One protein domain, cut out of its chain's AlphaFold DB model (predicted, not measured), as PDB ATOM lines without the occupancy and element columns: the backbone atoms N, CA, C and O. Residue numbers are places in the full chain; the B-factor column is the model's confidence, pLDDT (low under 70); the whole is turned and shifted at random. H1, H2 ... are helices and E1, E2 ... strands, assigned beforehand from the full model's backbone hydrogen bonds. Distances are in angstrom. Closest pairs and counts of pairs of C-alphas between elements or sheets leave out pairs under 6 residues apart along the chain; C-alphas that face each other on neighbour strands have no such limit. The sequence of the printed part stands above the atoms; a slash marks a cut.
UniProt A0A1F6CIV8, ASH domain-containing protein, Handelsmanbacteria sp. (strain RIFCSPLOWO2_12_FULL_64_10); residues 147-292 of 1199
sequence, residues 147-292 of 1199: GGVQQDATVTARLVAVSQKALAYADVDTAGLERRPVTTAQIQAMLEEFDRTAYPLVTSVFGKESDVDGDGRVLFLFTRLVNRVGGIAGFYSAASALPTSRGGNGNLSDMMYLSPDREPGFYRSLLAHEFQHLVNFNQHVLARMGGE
ATOM      1  N   GLY A 147       2.095 -29.908 -31.847       86.38
ATOM      2  CA  GLY A 147       3.405 -30.481 -32.135       86.38
ATOM      3  C   GLY A 147       4.275 -29.528 -32.962       86.38
ATOM      4  O   GLY A 147       4.344 -28.332 -32.681       86.38
ATOM      5  N   GLY A 148       4.927 -30.036 -34.009       87.19
ATOM      6  CA  GLY A 148       5.718 -29.205 -34.926       87.19
ATOM      7  C   GLY A 148       4.896 -28.395 -35.943       87.19
ATOM      8  O   GLY A 148       5.477 -27.591 -36.679       87.19
ATOM      9  N   VAL A 149       3.565 -28.532 -35.987       89.31
ATOM     10  CA  VAL A 149       2.684 -27.696 -36.824       89.31
ATOM     11  C   VAL A 149       2.389 -26.379 -36.100       89.31
ATOM     12  O   VAL A 149       1.653 -26.349 -35.120       89.31
ATOM     13  N   GLN A 150       2.960 -25.275 -36.593       87.88
ATOM     14  CA  GLN A 150       2.983 -23.986 -35.881       87.88
ATOM     15  C   GLN A 150       1.702 -23.137 -36.017       87.88
ATOM     16  O   GLN A 150       1.489 -22.212 -35.234       87.88
ATOM     17  N   GLN A 151       0.844 -23.426 -36.998       91.25
ATOM     18  CA  GLN A 151      -0.374 -22.660 -37.282       91.25
ATOM     19  C   GLN A 151      -1.507 -23.567 -37.762       91.25
ATOM     20  O   GLN A 151      -1.241 -24.614 -38.353       91.25
ATOM     21  N   ASP A 152      -2.753 -23.164 -37.494       91.38
ATOM     22  CA  ASP A 152      -3.930 -23.881 -37.981       91.38
ATOM     23  C   ASP A 152      -3.895 -23.912 -39.514       91.38
ATOM     24  O   ASP A 152      -3.523 -22.934 -40.168       91.38
ATOM     25  N   ALA A 153      -4.263 -25.050 -40.088       91.12
ATOM     26  CA  ALA A 153      -4.241 -25.294 -41.518       91.12
ATOM     27  C   ALA A 153      -5.610 -25.775 -42.005       91.12
ATOM     28  O   ALA A 153      -6.400 -26.352 -41.261       91.12
ATOM     29  N   THR A 154      -5.882 -25.543 -43.285       92.12
ATOM     30  CA  THR A 154      -7.008 -26.156 -43.995       92.12
ATOM     31  C   THR A 154      -6.438 -27.082 -45.059       92.12
ATOM     32  O   THR A 154      -5.726 -26.633 -45.955       92.12
ATOM     33  N   VAL A 155      -6.725 -28.375 -44.944       91.62
ATOM     34  CA  VAL A 155      -6.323 -29.397 -45.911       91.62
ATOM     35  C   VAL A 155      -7.462 -29.565 -46.902       91.62
ATOM     36  O   VAL A 155      -8.538 -30.037 -46.541       91.62
ATOM     37  N   THR A 156      -7.243 -29.183 -48.157       92.50
ATOM     38  CA  THR A 156      -8.151 -29.614 -49.226       92.50
ATOM     39  C   THR A 156      -7.739 -31.034 -49.592       92.50
ATOM     40  O   THR A 156      -6.566 -31.281 -49.849       92.50
ATOM     41  N   ALA A 157      -8.663 -31.987 -49.576       92.62
ATOM     42  CA  ALA A 157      -8.358 -33.377 -49.884       92.62
ATOM     43  C   ALA A 157      -9.417 -33.980 -50.808       92.62
ATOM     44  O   ALA A 157     -10.587 -33.598 -50.783       92.62
ATOM     45  N   ARG A 158      -8.983 -34.922 -51.642       92.12
ATOM     46  CA  ARG A 158      -9.800 -35.660 -52.605       92.12
ATOM     47  C   ARG A 158     -10.137 -37.038 -52.040       92.12
ATOM     48  O   ARG A 158      -9.246 -37.713 -51.533       92.12
ATOM     49  N   LEU A 159     -11.390 -37.468 -52.158       93.00
ATOM     50  CA  LEU A 159     -11.797 -38.835 -51.830       93.00
ATOM     51  C   LEU A 159     -11.126 -39.808 -52.809       93.00
ATOM     52  O   LEU A 159     -11.314 -39.678 -54.021       93.00
ATOM     53  N   VAL A 160     -10.341 -40.756 -52.297       91.69
ATOM     54  CA  VAL A 160      -9.548 -41.703 -53.104       91.69
ATOM     55  C   VAL A 160      -9.989 -43.157 -52.963       91.69
ATOM     56  O   VAL A 160      -9.740 -43.931 -53.882       91.69
ATOM     57  N   ALA A 161     -10.648 -43.522 -51.862       92.69
ATOM     58  CA  ALA A 161     -11.133 -44.877 -51.611       92.69
ATOM     59  C   ALA A 161     -12.377 -44.860 -50.712       92.69
ATOM     60  O   ALA A 161     -12.544 -43.956 -49.885       92.69
ATOM     61  N   VAL A 162     -13.241 -45.861 -50.888       93.25
ATOM     62  CA  VAL A 162     -14.484 -46.053 -50.126       93.25
ATOM     63  C   VAL A 162     -14.661 -47.543 -49.859       93.25
ATOM     64  O   VAL A 162     -14.556 -48.354 -50.780       93.25
ATOM     65  N   SER A 163     -14.976 -47.896 -48.618       94.25
ATOM     66  CA  SER A 163     -15.385 -49.244 -48.223       94.25
ATOM     67  C   SER A 163     -16.777 -49.222 -47.575       94.25
ATOM     68  O   SER A 163     -17.491 -48.206 -47.595       94.25
ATOM     69  N   GLN A 164     -17.207 -50.358 -47.024       93.06
ATOM     70  CA  GLN A 164     -18.468 -50.448 -46.301       93.06
ATOM     71  C   GLN A 164     -18.420 -49.623 -45.011       93.06
ATOM     72  O   GLN A 164     -19.435 -49.021 -44.659       93.06
ATOM     73  N   LYS A 165     -17.267 -49.583 -44.328       95.00
ATOM     74  CA  LYS A 165     -17.103 -48.930 -43.019       95.00
ATOM     75  C   LYS A 165     -16.140 -47.754 -42.998       95.00
ATOM     76  O   LYS A 165     -15.985 -47.147 -41.941       95.00
ATOM     77  N   ALA A 166     -15.549 -47.374 -44.128       95.19
ATOM     78  CA  ALA A 166     -14.601 -46.272 -44.154       95.19
ATOM     79  C   ALA A 166     -14.591 -45.434 -45.440       95.19
ATOM     80  O   ALA A 166     -14.984 -45.875 -46.524       95.19
ATOM     81  N   LEU A 167     -14.088 -44.205 -45.304       94.50
ATOM     82  CA  LEU A 167     -13.776 -43.272 -46.388       94.50
ATOM     83  C   LEU A 167     -12.314 -42.840 -46.272       94.50
ATOM     84  O   LEU A 167     -11.878 -42.496 -45.179       94.50
ATOM     85  N   ALA A 168     -11.573 -42.765 -47.378       94.44
ATOM     86  CA  ALA A 168     -10.221 -42.203 -47.369       94.44
ATOM     87  C   ALA A 168     -10.110 -40.958 -48.249       94.44
ATOM     88  O   ALA A 168     -10.283 -41.018 -49.468       94.44
ATOM     89  N   TYR A 169      -9.745 -39.839 -47.633       93.94
ATOM     90  CA  TYR A 169      -9.388 -38.598 -48.307       93.94
ATOM     91  C   TYR A 169      -7.871 -38.434 -48.326       93.94
ATOM     92  O   TYR A 169      -7.211 -38.634 -47.311       93.94
ATOM     93  N   ALA A 170      -7.312 -38.026 -49.461       90.62
ATOM     94  CA  ALA A 170      -5.896 -37.701 -49.598       90.62
ATOM     95  C   ALA A 170      -5.719 -36.249 -50.056       90.62
ATOM     96  O   ALA A 170      -6.430 -35.787 -50.950       90.62
ATOM     97  N   ASP A 171      -4.784 -35.533 -49.434       86.38
ATOM     98  CA  ASP A 171      -4.412 -34.151 -49.782       86.38
ATOM     99  C   ASP A 171      -4.203 -33.972 -51.309       86.38
ATOM    100  O   ASP A 171      -3.611 -34.841 -51.957       86.38
ATOM    101  N   VAL A 172      -4.717 -32.880 -51.906       60.94
ATOM    102  CA  VAL A 172      -4.905 -32.731 -53.374       60.94
ATOM    103  C   VAL A 172      -3.614 -32.669 -54.199       60.94
ATOM    104  O   VAL A 172      -3.695 -32.691 -55.428       60.94
ATOM    105  N   ASP A 173      -2.433 -32.676 -53.578       62.38
ATOM    106  CA  ASP A 173      -1.135 -32.862 -54.250       62.38
ATOM    107  C   ASP A 173      -0.933 -34.333 -54.707       62.38
ATOM    108  O   ASP A 173       0.024 -35.040 -54.360       62.38
ATOM    109  N   THR A 174      -1.933 -34.814 -55.453       50.19
ATOM    110  CA  THR A 174      -2.207 -36.202 -55.853       50.19
ATOM    111  C   THR A 174      -1.331 -36.677 -57.009       50.19
ATOM    112  O   THR A 174      -1.092 -37.877 -57.123       50.19
ATOM    113  N   ALA A 175      -0.754 -35.764 -57.803       47.59
ATOM    114  CA  ALA A 175       0.136 -36.092 -58.925       47.59
ATOM    115  C   ALA A 175       1.415 -36.846 -58.502       47.59
ATOM    116  O   ALA A 175       2.107 -37.420 -59.337       47.59
ATOM    117  N   GLY A 176       1.735 -36.866 -57.202       51.84
ATOM    118  CA  GLY A 176       2.866 -37.613 -56.666       51.84
ATOM    119  C   GLY A 176       2.533 -38.941 -55.982       51.84
ATOM    120  O   GLY A 176       3.489 -39.603 -55.599       51.84
ATOM    121  N   LEU A 177       1.267 -39.339 -55.775       52.41
ATOM    122  CA  LEU A 177       0.921 -40.576 -55.033       52.41
ATOM    123  C   LEU A 177       1.312 -41.869 -55.769       52.41
ATOM    124  O   LEU A 177       1.602 -42.866 -55.121       52.41
ATOM    125  N   GLU A 178       1.432 -41.845 -57.098       50.81
ATOM    126  CA  GLU A 178       1.891 -43.002 -57.890       50.81
ATOM    127  C   GLU A 178       3.413 -43.246 -57.819       50.81
ATOM    128  O   GLU A 178       3.897 -44.281 -58.265       50.81
ATOM    129  N   ARG A 179       4.187 -42.312 -57.241       49.91
ATOM    130  CA  ARG A 179       5.637 -42.451 -56.983       49.91
ATOM    131  C   ARG A 179       5.956 -42.617 -55.490       49.91
ATOM    132  O   ARG A 179       7.080 -42.339 -55.072       49.91
ATOM    133  N   ARG A 180       4.957 -42.962 -54.672       61.06
ATOM    134  CA  ARG A 180       5.021 -42.970 -53.199       61.06
ATOM    135  C   ARG A 180       4.841 -44.385 -52.624       61.06
ATOM    136  O   ARG A 180       4.383 -45.262 -53.349       61.06
ATOM    137  N   PRO A 181       5.169 -44.595 -51.332       60.66
ATOM    138  CA  PRO A 181       5.050 -45.904 -50.679       60.66
ATOM    139  C   PRO A 181       3.619 -46.467 -50.623       60.66
ATOM    140  O   PRO A 181       3.450 -47.684 -50.646       60.66
ATOM    141  N   VAL A 182       2.587 -45.607 -50.590       72.88
ATOM    142  CA  VAL A 182       1.173 -46.027 -50.602       72.88
ATOM    143  C   VAL A 182       0.409 -45.399 -51.770       72.88
ATOM    144  O   VAL A 182       0.256 -44.180 -51.866       72.88
ATOM    145  N   THR A 183      -0.103 -46.257 -52.646       82.25
ATOM    146  CA  THR A 183      -0.952 -45.941 -53.804       82.25
ATOM    147  C   THR A 183      -2.437 -45.934 -53.433       82.25
ATOM    148  O   THR A 183      -2.841 -46.488 -52.413       82.25
ATOM    149  N   THR A 184      -3.295 -45.368 -54.285       84.31
ATOM    150  CA  THR A 184      -4.757 -45.402 -54.086       84.31
ATOM    151  C   THR A 184      -5.314 -46.827 -54.025       84.31
ATOM    152  O   THR A 184      -6.206 -47.092 -53.223       84.31
ATOM    153  N   ALA A 185      -4.751 -47.762 -54.800       85.44
ATOM    154  CA  ALA A 185      -5.112 -49.179 -54.748       85.44
ATOM    155  C   ALA A 185      -4.741 -49.823 -53.401       85.44
ATOM    156  O   ALA A 185      -5.525 -50.584 -52.840       85.44
ATOM    157  N   GLN A 186      -3.574 -49.480 -52.847       87.81
ATOM    158  CA  GLN A 186      -3.179 -49.937 -51.512       87.81
ATOM    159  C   GLN A 186      -4.053 -49.312 -50.418       87.81
ATOM    160  O   GLN A 186      -4.437 -50.025 -49.501       87.81
ATOM    161  N   ILE A 187      -4.435 -48.033 -50.532       90.25
ATOM    162  CA  ILE A 187      -5.392 -47.403 -49.601       90.25
ATOM    163  C   ILE A 187      -6.742 -48.130 -49.645       90.25
ATOM    164  O   ILE A 187      -7.301 -48.427 -48.595       90.25
ATOM    165  N   GLN A 188      -7.258 -48.459 -50.834       92.56
ATOM    166  CA  GLN A 188      -8.496 -49.233 -50.970       92.56
ATOM    167  C   GLN A 188      -8.388 -50.595 -50.266       92.56
ATOM    168  O   GLN A 188      -9.250 -50.929 -49.456       92.56
ATOM    169  N   ALA A 189      -7.295 -51.331 -50.493       91.19
ATOM    170  CA  ALA A 189      -7.047 -52.607 -49.821       91.19
ATOM    171  C   ALA A 189      -6.945 -52.462 -48.288       91.19
ATOM    172  O   ALA A 189      -7.449 -53.313 -47.558       91.19
ATOM    173  N   MET A 190      -6.350 -51.371 -47.789       91.38
ATOM    174  CA  MET A 190      -6.304 -51.071 -46.351       91.38
ATOM    175  C   MET A 190      -7.701 -50.850 -45.764       91.38
ATOM    176  O   MET A 190      -7.971 -51.335 -44.668       91.38
ATOM    177  N   LEU A 191      -8.592 -50.140 -46.469       94.25
ATOM    178  CA  LEU A 191      -9.969 -49.939 -45.999       94.25
ATOM    179  C   LEU A 191     -10.753 -51.257 -45.975       94.25
ATOM    180  O   LEU A 191     -11.466 -51.534 -45.018       94.25
ATOM    181  N   GLU A 192     -10.592 -52.098 -46.993       94.12
ATOM    182  CA  GLU A 192     -11.212 -53.428 -47.031       94.12
ATOM    183  C   GLU A 192     -10.679 -54.345 -45.918       94.12
ATOM    184  O   GLU A 192     -11.434 -55.113 -45.316       94.12
ATOM    185  N   GLU A 193      -9.386 -54.255 -45.593       91.00
ATOM    186  CA  GLU A 193      -8.814 -54.960 -44.446       91.00
ATOM    187  C   GLU A 193      -9.348 -54.412 -43.118       91.00
ATOM    188  O   GLU A 193      -9.693 -55.205 -42.239       91.00
ATOM    189  N   PHE A 194      -9.473 -53.090 -42.975       93.62
ATOM    190  CA  PHE A 194     -10.072 -52.447 -41.804       93.62
ATOM    191  C   PHE A 194     -11.510 -52.933 -41.568       93.62
ATOM    192  O   PHE A 194     -11.828 -53.363 -40.457       93.62
ATOM    193  N   ASP A 195     -12.340 -52.966 -42.614       95.38
ATOM    194  CA  ASP A 195     -13.719 -53.471 -42.572       95.38
ATOM    195  C   ASP A 195     -13.793 -54.940 -42.124       95.38
ATOM    196  O   ASP A 195     -14.724 -55.336 -41.422       95.38
ATOM    197  N   ARG A 196     -12.814 -55.762 -42.526       91.94
ATOM    198  CA  ARG A 196     -12.770 -57.200 -42.222       91.94
ATOM    199  C   ARG A 196     -12.172 -57.517 -40.851       91.94
ATOM    200  O   ARG A 196     -12.482 -58.570 -40.300       91.94
ATOM    201  N   THR A 197     -11.296 -56.661 -40.325       90.38
ATOM    202  CA  THR A 197     -10.468 -56.969 -39.146       90.38
ATOM    203  C   THR A 197     -10.706 -55.990 -37.998       90.38
ATOM    204  O   THR A 197     -11.437 -56.306 -37.061       90.38
ATOM    205  N   ALA A 198     -10.115 -54.796 -38.064       91.94
ATOM    206  CA  ALA A 198     -10.109 -53.827 -36.976       91.94
ATOM    207  C   ALA A 198     -11.513 -53.314 -36.630       91.94
ATOM    208  O   ALA A 198     -11.856 -53.265 -35.452       91.94
ATOM    209  N   TYR A 199     -12.350 -52.984 -37.621       95.62
ATOM    210  CA  TYR A 199     -13.688 -52.449 -37.366       95.62
ATOM    211  C   TYR A 199     -14.584 -53.418 -36.568       95.62
ATOM    212  O   TYR A 199     -15.041 -53.042 -35.484       95.62
ATOM    213  N   PRO A 200     -14.843 -54.665 -37.024       94.75
ATOM    214  CA  PRO A 200     -15.702 -55.593 -36.287       94.75
ATOM    215  C   PRO A 200     -15.104 -56.003 -34.936       94.75
ATOM    216  O   PRO A 200     -15.846 -56.172 -33.968       94.75
ATOM    217  N   LEU A 201     -13.777 -56.120 -34.831       92.75
ATOM    218  CA  LEU A 201     -13.118 -56.425 -33.563       92.75
ATOM    219  C   LEU A 201     -13.286 -55.287 -32.550       92.75
ATOM    220  O   LEU A 201     -13.798 -55.513 -31.458       92.75
ATOM    221  N   VAL A 202     -12.876 -54.065 -32.896       94.88
ATOM    222  CA  VAL A 202     -12.904 -52.943 -31.948       94.88
ATOM    223  C   VAL A 202     -14.342 -52.640 -31.531       94.88
ATOM    224  O   VAL A 202     -14.614 -52.462 -30.342       94.88
ATOM    225  N   THR A 203     -15.283 -52.671 -32.481       95.50
ATOM    226  CA  THR A 203     -16.689 -52.368 -32.182       95.50
ATOM    227  C   THR A 203     -17.390 -53.415 -31.325       95.50
ATOM    228  O   THR A 203     -18.289 -53.069 -30.555       95.50
ATOM    229  N   SER A 204     -16.978 -54.681 -31.422       94.06
ATOM    230  CA  SER A 204     -17.514 -55.765 -30.593       94.06
ATOM    231  C   SER A 204     -16.871 -55.838 -29.209       94.06
ATOM    232  O   SER A 204     -17.567 -56.130 -28.237       94.06
ATOM    233  N   VAL A 205     -15.570 -55.550 -29.102       94.25
ATOM    234  CA  VAL A 205     -14.815 -55.664 -27.844       94.25
ATOM    235  C   VAL A 205     -14.962 -54.421 -26.971       94.25
ATOM    236  O   VAL A 205     -15.166 -54.562 -25.770       94.25
ATOM    237  N   PHE A 206     -14.864 -53.223 -27.549       95.62
ATOM    238  CA  PHE A 206     -14.820 -51.955 -26.807       95.62
ATOM    239  C   PHE A 206     -16.132 -51.162 -26.950       95.62
ATOM    240  O   PHE A 206     -16.656 -50.600 -25.993       95.62
ATOM    241  N   GLY A 207     -16.756 -51.190 -28.124       93.94
ATOM    242  CA  GLY A 207     -18.032 -50.518 -28.377       93.94
ATOM    243  C   GLY A 207     -17.997 -49.694 -29.655       93.94
ATOM    244  O   GLY A 207     -17.018 -49.695 -30.385       93.94
ATOM    245  N   LYS A 208     -19.085 -48.996 -29.967       93.00
ATOM    246  CA  LYS A 208     -19.235 -48.335 -31.274       93.00
ATOM    247  C   LYS A 208     -18.611 -46.944 -31.323       93.00
ATOM    248  O   LYS A 208     -18.441 -46.294 -30.293       93.00
ATOM    249  N   GLU A 209     -18.319 -46.491 -32.531       92.69
ATOM    250  CA  GLU A 209     -18.053 -45.104 -32.903       92.69
ATOM    251  C   GLU A 209     -19.285 -44.204 -32.695       92.69
ATOM    252  O   GLU A 209     -20.388 -44.686 -32.407       92.69
ATOM    253  N   SER A 210     -19.098 -42.886 -32.792       89.44
ATOM    254  CA  SER A 210     -20.187 -41.930 -32.562       89.44
ATOM    255  C   SER A 210     -21.091 -41.773 -33.788       89.44
ATOM    256  O   SER A 210     -22.309 -41.614 -33.638       89.44
ATOM    257  N   ASP A 211     -20.512 -41.909 -34.983       90.06
ATOM    258  CA  ASP A 211     -21.144 -41.700 -36.287       90.06
ATOM    259  C   ASP A 211     -21.777 -40.294 -36.360       90.06
ATOM    260  O   ASP A 211     -22.998 -40.127 -36.416       90.06
ATOM    261  N   VAL A 212     -20.923 -39.268 -36.239       87.62
ATOM    262  CA  VAL A 212     -21.295 -37.844 -36.108       87.62
ATOM    263  C   VAL A 212     -22.074 -37.336 -37.317       87.62
ATOM    264  O   VAL A 212     -23.053 -36.601 -37.155       87.62
ATOM    265  N   ASP A 213     -21.642 -37.706 -38.519       85.94
ATOM    266  CA  ASP A 213     -22.229 -37.288 -39.792       85.94
ATOM    267  C   ASP A 213     -23.288 -38.262 -40.324       85.94
ATOM    268  O   ASP A 213     -23.952 -37.935 -41.303       85.94
ATOM    269  N   GLY A 214     -23.533 -39.390 -39.648       86.50
ATOM    270  CA  GLY A 214     -24.648 -40.292 -39.947       86.50
ATOM    271  C   GLY A 214     -24.472 -41.124 -41.218       86.50
ATOM    272  O   GLY A 214     -25.459 -41.649 -41.741       86.50
ATOM    273  N   ASP A 215     -23.252 -41.217 -41.753       86.81
ATOM    274  CA  ASP A 215     -22.951 -41.961 -42.977       86.81
ATOM    275  C   ASP A 215     -22.526 -43.422 -42.718       86.81
ATOM    276  O   ASP A 215     -22.366 -44.200 -43.671       86.81
ATOM    277  N   GLY A 216     -22.387 -43.801 -41.441       89.00
ATOM    278  CA  GLY A 216     -22.007 -45.128 -40.972       89.00
ATOM    279  C   GLY A 216     -20.551 -45.508 -41.243       89.00
ATOM    280  O   GLY A 216     -20.250 -46.711 -41.250       89.00
ATOM    281  N   ARG A 217     -19.671 -44.535 -41.524       92.00
ATOM    282  CA  ARG A 217     -18.270 -44.749 -41.907       92.00
ATOM    283  C   ARG A 217     -17.298 -43.928 -41.061       92.00
ATOM    284  O   ARG A 217     -17.572 -42.822 -40.620       92.00
ATOM    285  N   VAL A 218     -16.097 -44.474 -40.904       95.12
ATOM    286  CA  VAL A 218     -14.948 -43.793 -40.299       95.12
ATOM    287  C   VAL A 218     -14.114 -43.133 -41.397       95.12
ATOM    288  O   VAL A 218     -13.818 -43.743 -42.427       95.12
ATOM    289  N   LEU A 219     -13.708 -41.882 -41.200       95.12
ATOM    290  CA  LEU A 219     -12.967 -41.111 -42.195       95.12
ATOM    291  C   LEU A 219     -11.457 -41.118 -41.918       95.12
ATOM    292  O   LEU A 219     -10.989 -40.684 -40.873       95.12
ATOM    293  N   PHE A 220     -10.662 -41.514 -42.905       95.62
ATOM    294  CA  PHE A 220      -9.202 -41.456 -42.872       95.62
ATOM    295  C   PHE A 220      -8.690 -40.315 -43.753       95.62
ATOM    296  O   PHE A 220      -8.909 -40.303 -44.965       95.62
ATOM    297  N   LEU A 221      -7.989 -39.348 -43.161       94.75
ATOM    298  CA  LEU A 221      -7.361 -38.241 -43.878       94.75
ATOM    299  C   LEU A 221      -5.851 -38.469 -44.012       94.75
ATOM    300  O   LEU A 221      -5.096 -38.281 -43.061       94.75
ATOM    301  N   PHE A 222      -5.401 -38.806 -45.217       92.00
ATOM    302  CA  PHE A 222      -3.990 -38.933 -45.568       92.00
ATOM    303  C   PHE A 222      -3.382 -37.558 -45.880       92.00
ATOM    304  O   PHE A 222      -3.664 -36.954 -46.921       92.00
ATOM    305  N   THR A 223      -2.517 -37.060 -44.991       90.06
ATOM    306  CA  THR A 223      -1.828 -35.768 -45.148       90.06
ATOM    307  C   THR A 223      -0.413 -35.786 -44.566       90.06
ATOM    308  O   THR A 223      -0.140 -36.352 -43.509       90.06
ATOM    309  N   ARG A 224       0.522 -35.099 -45.233       86.69
ATOM    310  CA  ARG A 224       1.912 -34.959 -44.762       86.69
ATOM    311  C   ARG A 224       2.072 -34.020 -43.574       86.69
ATOM    312  O   ARG A 224       3.155 -33.972 -42.992       86.69
ATOM    313  N   LEU A 225       1.025 -33.286 -43.193       89.50
ATOM    314  CA  LEU A 225       1.042 -32.515 -41.951       89.50
ATOM    315  C   LEU A 225       1.277 -33.421 -40.736       89.50
ATOM    316  O   LEU A 225       1.972 -33.002 -39.815       89.50
ATOM    317  N   VAL A 226       0.826 -34.683 -40.788       90.62
ATOM    318  CA  VAL A 226       1.076 -35.686 -39.739       90.62
ATOM    319  C   VAL A 226       2.576 -35.872 -39.473       90.62
ATOM    320  O   VAL A 226       2.994 -35.879 -38.320       90.62
ATOM    321  N   ASN A 227       3.425 -35.884 -40.508       88.12
ATOM    322  CA  ASN A 227       4.879 -36.030 -40.338       88.12
ATOM    323  C   ASN A 227       5.517 -34.880 -39.541       88.12
ATOM    324  O   ASN A 227       6.616 -35.030 -39.010       88.12
ATOM    325  N   ARG A 228       4.849 -33.722 -39.471       89.25
ATOM    326  CA  ARG A 228       5.325 -32.533 -38.752       89.25
ATOM    327  C   ARG A 228       4.809 -32.461 -37.321       89.25
ATOM    328  O   ARG A 228       5.274 -31.614 -36.573       89.25
ATOM    329  N   VAL A 229       3.875 -33.323 -36.925       84.88
ATOM    330  CA  VAL A 229       3.308 -33.332 -35.569       84.88
ATOM    331  C   VAL A 229       4.336 -33.807 -34.535       84.88
ATOM    332  O   VAL A 229       4.310 -33.335 -33.405       84.88
ATOM    333  N   GLY A 230       5.304 -34.639 -34.933       75.50
ATOM    334  CA  GLY A 230       6.415 -35.054 -34.072       75.50
ATOM    335  C   GLY A 230       6.526 -36.567 -33.949       75.50
ATOM    336  O   GLY A 230       6.255 -37.123 -32.901       75.50
ATOM    337  N   GLY A 231       6.913 -37.264 -35.019       77.44
ATOM    338  CA  GLY A 231       7.241 -38.699 -34.955       77.44
ATOM    339  C   GLY A 231       6.060 -39.678 -34.862       77.44
ATOM    340  O   GLY A 231       6.293 -40.885 -34.861       77.44
ATOM    341  N   ILE A 232       4.815 -39.196 -34.843       83.00
ATOM    342  CA  ILE A 232       3.596 -40.018 -34.925       83.00
ATOM    343  C   ILE A 232       3.288 -40.362 -36.397       83.00
ATOM    344  O   ILE A 232       3.522 -39.553 -37.295       83.00
ATOM    345  N   ALA A 233       2.794 -41.574 -36.666       85.69
ATOM    346  CA  ALA A 233       2.443 -42.035 -38.017       85.69
ATOM    347  C   ALA A 233       0.960 -41.828 -38.378       85.69
ATOM    348  O   ALA A 233       0.631 -41.696 -39.559       85.69
ATOM    349  N   GLY A 234       0.092 -41.754 -37.375       90.44
ATOM    350  CA  GLY A 234      -1.314 -41.399 -37.484       90.44
ATOM    351  C   GLY A 234      -1.883 -41.081 -36.105       90.44
ATOM    352  O   GLY A 234      -1.270 -41.464 -35.120       90.44
ATOM    353  N   PHE A 235      -2.979 -40.334 -36.030       92.94
ATOM    354  CA  PHE A 235      -3.621 -40.009 -34.756       92.94
ATOM    355  C   PHE A 235      -5.131 -39.790 -34.897       92.94
ATOM    356  O   PHE A 235      -5.607 -39.270 -35.914       92.94
ATOM    357  N   TYR A 236      -5.875 -40.105 -33.842       93.50
ATOM    358  CA  TYR A 236      -7.224 -39.587 -33.603       93.50
ATOM    359  C   TYR A 236      -7.189 -38.226 -32.881       93.50
ATOM    360  O   TYR A 236      -6.367 -37.993 -31.997       93.50
ATOM    361  N   SER A 237      -8.101 -37.313 -33.240       92.25
ATOM    362  CA  SER A 237      -8.350 -36.078 -32.476       92.25
ATOM    363  C   SER A 237      -9.842 -35.928 -32.203       92.25
ATOM    364  O   SER A 237     -10.645 -35.764 -33.129       92.25
ATOM    365  N   ALA A 238     -10.201 -35.895 -30.919       91.56
ATOM    366  CA  ALA A 238     -11.573 -35.713 -30.452       91.56
ATOM    367  C   ALA A 238     -12.230 -34.411 -30.924       91.56
ATOM    368  O   ALA A 238     -13.454 -34.328 -31.021       91.56
ATOM    369  N   ALA A 239     -11.439 -33.392 -31.274       91.94
ATOM    370  CA  ALA A 239     -11.983 -32.151 -31.809       91.94
ATOM    371  C   ALA A 239     -12.694 -32.341 -33.153       91.94
ATOM    372  O   ALA A 239     -13.556 -31.533 -33.496       91.94
ATOM    373  N   SER A 240     -12.355 -33.389 -33.902       92.50
ATOM    374  CA  SER A 240     -12.967 -33.655 -35.200       92.50
ATOM    375  C   SER A 240     -14.453 -34.008 -35.131       92.50
ATOM    376  O   SER A 240     -15.193 -33.676 -36.055       92.50
ATOM    377  N   ALA A 241     -14.908 -34.563 -34.008       90.94
ATOM    378  CA  ALA A 241     -16.293 -34.962 -33.796       90.94
ATOM    379  C   ALA A 241     -17.234 -33.791 -33.440       90.94
ATOM    380  O   ALA A 241     -18.443 -33.980 -33.316       90.94
ATOM    381  N   LEU A 242     -16.708 -32.574 -33.230       90.69
ATOM    382  CA  LEU A 242     -17.461 -31.473 -32.619       90.69
ATOM    383  C   LEU A 242     -17.343 -30.148 -33.392       90.69
ATOM    384  O   LEU A 242     -16.313 -29.856 -34.013       90.69
ATOM    385  N   PRO A 243     -18.371 -29.279 -33.317       89.94
ATOM    386  CA  PRO A 243     -18.291 -27.933 -33.866       89.94
ATOM    387  C   PRO A 243     -17.335 -27.060 -33.042       89.94
ATOM    388  O   PRO A 243     -17.083 -27.307 -31.858       89.94
ATOM    389  N   THR A 244     -16.850 -25.972 -33.643       89.12
ATOM    390  CA  THR A 244     -15.941 -25.016 -32.983       89.12
ATOM    391  C   THR A 244     -16.531 -24.389 -31.722       89.12
ATOM    392  O   THR A 244     -15.810 -24.180 -30.747       89.12
ATOM    393  N   SER A 245     -17.851 -24.191 -31.683       85.00
ATOM    394  CA  SER A 245     -18.593 -23.707 -30.509       85.00
ATOM    395  C   SER A 245     -18.576 -24.665 -29.311       85.00
ATOM    396  O   SER A 245     -18.878 -24.249 -28.195       85.00
ATOM    397  N   ARG A 246     -18.211 -25.935 -29.517       87.56
ATOM    398  CA  ARG A 246     -18.107 -26.977 -28.479       87.56
ATOM    399  C   ARG A 246     -16.669 -27.438 -28.263       87.56
ATOM    400  O   ARG A 246     -16.421 -28.532 -27.776       87.56
ATOM    401  N   GLY A 247     -15.705 -26.600 -28.644       85.19
ATOM    402  CA  GLY A 247     -14.284 -26.888 -28.491       85.19
ATOM    403  C   GLY A 247     -13.696 -27.786 -29.579       85.19
ATOM    404  O   GLY A 247     -12.475 -27.962 -29.566       85.19
ATOM    405  N   GLY A 248     -14.501 -28.274 -30.531       90.00
ATOM    406  CA  GLY A 248     -14.051 -29.046 -31.690       90.00
ATOM    407  C   GLY A 248     -13.447 -28.193 -32.801       90.00
ATOM    408  O   GLY A 248     -13.308 -26.982 -32.644       90.00
ATOM    409  N   ASN A 249     -13.045 -28.800 -33.913       91.81
ATOM    410  CA  ASN A 249     -12.396 -28.122 -35.040       91.81
ATOM    411  C   ASN A 249     -13.347 -27.858 -36.224       91.81
ATOM    412  O   ASN A 249     -12.948 -27.185 -37.169       91.81
ATOM    413  N   GLY A 250     -14.599 -28.326 -36.147       89.81
ATOM    414  CA  GLY A 250     -15.616 -28.106 -37.177       89.81
ATOM    415  C   GLY A 250     -15.612 -29.116 -38.326       89.81
ATOM    416  O   GLY A 250     -16.386 -28.929 -39.260       89.81
ATOM    417  N   ASN A 251     -14.802 -30.181 -38.266       92.19
ATOM    418  CA  ASN A 251     -14.834 -31.235 -39.284       92.19
ATOM    419  C   ASN A 251     -16.121 -32.067 -39.223       92.19
ATOM    420  O   ASN A 251     -16.628 -32.421 -40.279       92.19
ATOM    421  N   LEU A 252     -16.669 -32.301 -38.024       90.31
ATOM    422  CA  LEU A 252     -17.931 -33.013 -37.775       90.31
ATOM    423  C   LEU A 252     -17.976 -34.436 -38.360       90.31
ATOM    424  O   LEU A 252     -18.967 -34.809 -38.975       90.31
ATOM    425  N   SER A 253     -16.911 -35.215 -38.167       89.88
ATOM    426  CA  SER A 253     -16.822 -36.616 -38.615       89.88
ATOM    427  C   SER A 253     -16.017 -37.453 -37.615       89.88
ATOM    428  O   SER A 253     -15.099 -36.931 -36.977       89.88
ATOM    429  N   ASP A 254     -16.298 -38.755 -37.530       92.31
ATOM    430  CA  ASP A 254     -15.433 -39.736 -36.863       92.31
ATOM    431  C   ASP A 254     -14.184 -39.956 -37.721       92.31
ATOM    432  O   ASP A 254     -14.192 -40.771 -38.644       92.31
ATOM    433  N   MET A 255     -13.122 -39.180 -37.475       93.94
ATOM    434  CA  MET A 255     -11.965 -39.167 -38.370       93.94
ATOM    435  C   MET A 255     -10.604 -39.337 -37.699       93.94
ATOM    436  O   MET A 255     -10.361 -38.883 -36.581       93.94
ATOM    437  N   MET A 256      -9.681 -39.922 -38.460       95.06
ATOM    438  CA  MET A 256      -8.271 -40.097 -38.119       95.06
ATOM    439  C   MET A 256      -7.376 -39.447 -39.170       95.06
ATOM    440  O   MET A 256      -7.702 -39.400 -40.358       95.06
ATOM    441  N   TYR A 257      -6.218 -38.969 -38.731       94.81
ATOM    442  CA  TYR A 257      -5.219 -38.319 -39.571       94.81
ATOM    443  C   TYR A 257      -4.047 -39.275 -39.756       94.81
ATOM    444  O   TYR A 257      -3.490 -39.744 -38.771       94.81
ATOM    445  N   LEU A 258      -3.647 -39.553 -40.995       93.00
ATOM    446  CA  LEU A 258      -2.610 -40.534 -41.319       93.00
ATOM    447  C   LEU A 258      -1.511 -39.912 -42.183       93.00
ATOM    448  O   LEU A 258      -1.775 -39.118 -43.090       93.00
ATOM    449  N   SER A 259      -0.264 -40.301 -41.933       89.38
ATOM    450  CA  SER A 259       0.829 -40.037 -42.869       89.38
ATOM    451  C   SER A 259       0.680 -40.932 -44.104       89.38
ATOM    452  O   SER A 259       0.364 -42.107 -43.940       89.38
ATOM    453  N   PRO A 260       0.933 -40.436 -45.329       86.19
ATOM    454  CA  PRO A 260       0.981 -41.261 -46.541       86.19
ATOM    455  C   PRO A 260       2.366 -41.879 -46.825       86.19
ATOM    456  O   PRO A 260       2.539 -42.520 -47.857       86.19
ATOM    457  N   ASP A 261       3.371 -41.641 -45.973       84.19
ATOM    458  CA  ASP A 261       4.775 -41.985 -46.251       84.19
ATOM    459  C   ASP A 261       5.260 -43.231 -45.456       84.19
ATOM    460  O   ASP A 261       6.446 -43.340 -45.140       84.19
ATOM    461  N   ARG A 262       4.364 -44.166 -45.089       82.69
ATOM    462  CA  ARG A 262       4.707 -45.449 -44.432       82.69
ATOM    463  C   ARG A 262       4.502 -46.636 -45.378       82.69
ATOM    464  O   ARG A 262       3.736 -46.541 -46.325       82.69
ATOM    465  N   GLU A 263       5.165 -47.758 -45.107       78.50
ATOM    466  CA  GLU A 263       4.964 -48.997 -45.870       78.50
ATOM    467  C   GLU A 263       3.576 -49.612 -45.600       78.50
ATOM    468  O   GLU A 263       3.099 -49.541 -44.463       78.50
ATOM    469  N   PRO A 264       2.930 -50.266 -46.586       71.44
ATOM    470  CA  PRO A 264       1.557 -50.754 -46.446       71.44
ATOM    471  C   PRO A 264       1.302 -51.666 -45.238       71.44
ATOM    472  O   PRO A 264       0.282 -51.524 -44.568       71.44
ATOM    473  N   GLY A 265       2.247 -52.557 -44.914       71.00
ATOM    474  CA  GLY A 265       2.119 -53.492 -43.787       71.00
ATOM    475  C   GLY A 265       2.058 -52.825 -42.406       71.00
ATOM    476  O   GLY A 265       1.583 -53.437 -41.456       71.00
ATOM    477  N   PHE A 266       2.481 -51.561 -42.288       76.38
ATOM    478  CA  PHE A 266       2.444 -50.800 -41.035       76.38
ATOM    479  C   PHE A 266       1.024 -50.361 -40.641       76.38
ATOM    480  O   PHE A 266       0.740 -50.145 -39.464       76.38
ATOM    481  N   TYR A 267       0.114 -50.207 -41.610       84.19
ATOM    482  CA  TYR A 267      -1.186 -49.585 -41.355       84.19
ATOM    483  C   TYR A 267      -2.164 -50.497 -40.618       84.19
ATOM    484  O   TYR A 267      -2.993 -49.989 -39.876       84.19
ATOM    485  N   ARG A 268      -2.069 -51.825 -40.749       84.31
ATOM    486  CA  ARG A 268      -3.038 -52.741 -40.119       84.31
ATOM    487  C   ARG A 268      -3.141 -52.542 -38.600       84.31
ATOM    488  O   ARG A 268      -4.245 -52.384 -38.084       84.31
ATOM    489  N   SER A 269      -2.010 -52.525 -37.890       84.19
ATOM    490  CA  SER A 269      -1.985 -52.290 -36.439       84.19
ATOM    491  C   SER A 269      -2.245 -50.824 -36.092       84.19
ATOM    492  O   SER A 269      -3.007 -50.553 -35.168       84.19
ATOM    493  N   LEU A 270      -1.690 -49.883 -36.868       87.00
ATOM    494  CA  LEU A 270      -1.902 -48.446 -36.669       87.00
ATOM    495  C   LEU A 270      -3.390 -48.070 -36.714       87.00
ATOM    496  O   LEU A 270      -3.869 -47.358 -35.840       87.00
ATOM    497  N   LEU A 271      -4.129 -48.546 -37.721       91.12
ATOM    498  CA  LEU A 271      -5.553 -48.238 -37.872       91.12
ATOM    499  C   LEU A 271      -6.370 -48.792 -36.701       91.12
ATOM    500  O   LEU A 271      -7.286 -48.126 -36.232       91.12
ATOM    501  N   ALA A 272      -6.032 -49.985 -36.210       91.62
ATOM    502  CA  ALA A 272      -6.689 -50.571 -35.048       91.62
ATOM    503  C   ALA A 272      -6.406 -49.786 -33.757       91.62
ATOM    504  O   ALA A 272      -7.331 -49.544 -32.984       91.62
ATOM    505  N   HIS A 273      -5.155 -49.355 -33.560       91.94
ATOM    506  CA  HIS A 273      -4.729 -48.522 -32.433       91.94
ATOM    507  C   HIS A 273      -5.503 -47.197 -32.407       91.94
ATOM    508  O   HIS A 273      -6.190 -46.888 -31.438       91.94
ATOM    509  N   GLU A 274      -5.472 -46.439 -33.504       93.50
ATOM    510  CA  GLU A 274      -6.145 -45.135 -33.567       93.50
ATOM    511  C   GLU A 274      -7.674 -45.251 -33.535       93.50
ATOM    512  O   GLU A 274      -8.359 -44.386 -32.980       93.50
ATOM    513  N   PHE A 275      -8.232 -46.340 -34.074       96.06
ATOM    514  CA  PHE A 275      -9.665 -46.599 -33.972       96.06
ATOM    515  C   PHE A 275     -10.103 -46.917 -32.546       96.06
ATOM    516  O   PHE A 275     -11.187 -46.491 -32.139       96.06
ATOM    517  N   GLN A 276      -9.259 -47.590 -31.763       95.94
ATOM    518  CA  GLN A 276      -9.544 -47.806 -30.352       95.94
ATOM    519  C   GLN A 276      -9.598 -46.478 -29.590       95.94
ATOM    520  O   GLN A 276     -10.560 -46.288 -28.852       95.94
ATOM    521  N   HIS A 277      -8.679 -45.529 -29.823       94.94
ATOM    522  CA  HIS A 277      -8.754 -44.181 -29.225       94.94
ATOM    523  C   HIS A 277     -10.079 -43.473 -29.538       94.94
ATOM    524  O   HIS A 277     -10.721 -42.918 -28.642       94.94
ATOM    525  N   LEU A 278     -10.512 -43.523 -30.803       95.50
ATOM    526  CA  LEU A 278     -11.770 -42.922 -31.253       95.50
ATOM    527  C   LEU A 278     -12.974 -43.515 -30.517       95.50
ATOM    528  O   LEU A 278     -13.792 -42.783 -29.951       95.50
ATOM    529  N   VAL A 279     -13.070 -44.847 -30.502       96.06
ATOM    530  CA  VAL A 279     -14.141 -45.569 -29.809       96.06
ATOM    531  C   VAL A 279     -14.097 -45.291 -28.313       96.06
ATOM    532  O   VAL A 279     -15.142 -45.021 -27.723       96.06
ATOM    533  N   ASN A 280     -12.909 -45.296 -27.707       94.75
ATOM    534  CA  ASN A 280     -12.733 -45.044 -26.284       94.75
ATOM    535  C   ASN A 280     -13.285 -43.667 -25.902       94.75
ATOM    536  O   ASN A 280     -14.128 -43.557 -25.012       94.75
ATOM    537  N   PHE A 281     -12.905 -42.622 -26.644       93.44
ATOM    538  CA  PHE A 281     -13.412 -41.273 -26.410       93.44
ATOM    539  C   PHE A 281     -14.929 -41.178 -26.613       93.44
ATOM    540  O   PHE A 281     -15.620 -40.548 -25.809       93.44
ATOM    541  N   ASN A 282     -15.475 -41.814 -27.656       93.06
ATOM    542  CA  ASN A 282     -16.922 -41.834 -27.860       93.06
ATOM    543  C   ASN A 282     -17.641 -42.484 -26.673       93.06
ATOM    544  O   ASN A 282     -18.556 -41.885 -26.108       93.06
ATOM    545  N   GLN A 283     -17.223 -43.689 -26.287       93.56
ATOM    546  CA  GLN A 283     -17.881 -44.449 -25.235       93.56
ATOM    547  C   GLN A 283     -17.792 -43.726 -23.890       93.56
ATOM    548  O   GLN A 283     -18.812 -43.628 -23.210       93.56
ATOM    549  N   HIS A 284     -16.630 -43.166 -23.537       91.06
ATOM    550  CA  HIS A 284     -16.433 -42.397 -22.306       91.06
ATOM    551  C   HIS A 284     -17.192 -41.075 -22.288       91.06
ATOM    552  O   HIS A 284     -17.877 -40.769 -21.313       91.06
ATOM    553  N   VAL A 285     -17.079 -40.288 -23.356       90.06
ATOM    554  CA  VAL A 285     -17.440 -38.870 -23.322       90.06
ATOM    555  C   VAL A 285     -18.723 -38.602 -24.095       90.06
ATOM    556  O   VAL A 285     -19.685 -38.100 -23.514       90.06
ATOM    557  N   LEU A 286     -18.771 -38.931 -25.387       88.62
ATOM    558  CA  LEU A 286     -19.873 -38.524 -26.269       88.62
ATOM    559  C   LEU A 286     -21.163 -39.307 -25.988       88.62
ATOM    560  O   LEU A 286     -22.212 -38.698 -25.772       88.62
ATOM    561  N   ALA A 287     -21.086 -40.637 -25.889       89.00
ATOM    562  CA  ALA A 287     -22.226 -41.506 -25.587       89.00
ATOM    563  C   ALA A 287     -22.830 -41.243 -24.193       89.00
ATOM    564  O   ALA A 287     -23.988 -41.575 -23.943       89.00
ATOM    565  N   ARG A 288     -22.062 -40.618 -23.290       85.19
ATOM    566  CA  ARG A 288     -22.482 -40.249 -21.927       85.19
ATOM    567  C   ARG A 288     -22.802 -38.765 -21.757       85.19
ATOM    568  O   ARG A 288     -23.052 -38.339 -20.634       85.19
ATOM    569  N   MET A 289     -22.816 -37.986 -22.841       80.44
ATOM    570  CA  MET A 289     -23.081 -36.541 -22.808       80.44
ATOM    571  C   MET A 289     -22.137 -35.770 -21.860       80.44
ATOM    572  O   MET A 289     -22.572 -34.882 -21.132       80.44
ATOM    573  N   GLY A 290     -20.843 -36.108 -21.885       75.88
ATOM    574  CA  GLY A 290     -19.807 -35.536 -21.021       75.88
ATOM    575  C   GLY A 290     -19.395 -36.466 -19.874       75.88
ATOM    576  O   GLY A 290     -19.422 -36.062 -18.724       75.88
ATOM    577  N   GLY A 291     -19.028 -37.722 -20.126       85.31
ATOM    578  CA  GLY A 291     -18.314 -38.505 -19.103       85.31
ATOM    579  C   GLY A 291     -16.859 -38.045 -18.919       85.31
ATOM    580  O   GLY A 291     -16.374 -37.175 -19.647       85.31
ATOM    581  N   GLU A 292     -16.151 -38.614 -17.938       89.25
ATOM    582  CA  GLU A 292     -14.704 -38.408 -17.788       89.25
ATOM    583  C   GLU A 292     -13.951 -39.004 -18.986       89.25
ATOM    584  O   GLU A 292     -14.245 -40.121 -19.410       89.25
TER     585      GLU A 292
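This is residues 147 to 292 of the 1199 residues of the protein "ASH domain-containing protein" of Handelsmanbacteria sp. (strain RIFCSPLOWO2_12_FULL_64_10) (UniProt A0A1F6CIV8). What is the main picture? A strongly twisted sheet of five strands forms one layer, and helices cover one face: H2 crosses E1 and E2, and long H6 lies over E5 and E4, with H3 packed on H6. What is it made of? The printed part has 146 residues with five named strands and six named helices, in the order E1 E2 H1 H2 H3 E3 H4 E4 H5 E5 H6; the class is mixed, helices and strands. The sheet, also mixed, runs E1 E2 E3 E5 E4. How large is it? It is compact, with a radius of gyration of the C-alphas of 14.7 A and spans of 45 by 37 by 27 A.

How do the strands pair? E1, residues 153 to 162, and E2, residues 166 to 171, form an antiparallel hairpin, with N 158 and O 170 within hydrogen-bond range at 2.8 A. E3, residues 218 to 222, is parallel to E2, N 169 to O 220 being 2.8 A, and to E5, residues 255 to 258, N 256 to O 219 being 2.8 A. E4, residues 234 to 236, is antiparallel to E5, with N 235 and O 257 at 2.8 A. Where are the helices? H1, residues 174 to 179, only grazes the sheet; H2, residues 184 to 196, runs across E1 and E2 at a height over the sheet of 8.8 A, the closest C-alphas to E1 being Ala 161 and Gln 188, 5.1 A. H3, residues 198 to 205, completes a strand-helix-strand unit, parallel neighbours E2 and E3 with H1, H2 and H3 between; H4, residues 227 to 230, is not on the sheet, and H5, residues 238 to 241, only grazes it. H6, residues 264 to 286, touches H3 at a steep tilt of 38 degrees, closest C-alphas Ala 198 and Ala 272, 5.1 A. What of the helix backbones? Every O i to N i+4 pair is within range in H2 and H3, 15 of 19 in H6, and 0 of 2 in H1, where 2 of 3 O i to N i+3 pairs are; H4 and H5 are too short.

Where does E1 begin? C-alpha 153 is at (-4.241, -25.294, -41.518); E1 spans 24.7 A and bends by 54 degrees at residue 158. Where does H6 end? C-alpha 286 is at (-19.873, -38.524, -26.269), after 31.9 A.

Is it continuous? The printed part has no cut; the links H3 to E3 and H5 to E5 are long. Where is confidence low? Residues 172 to 181 have pLDDT under 70.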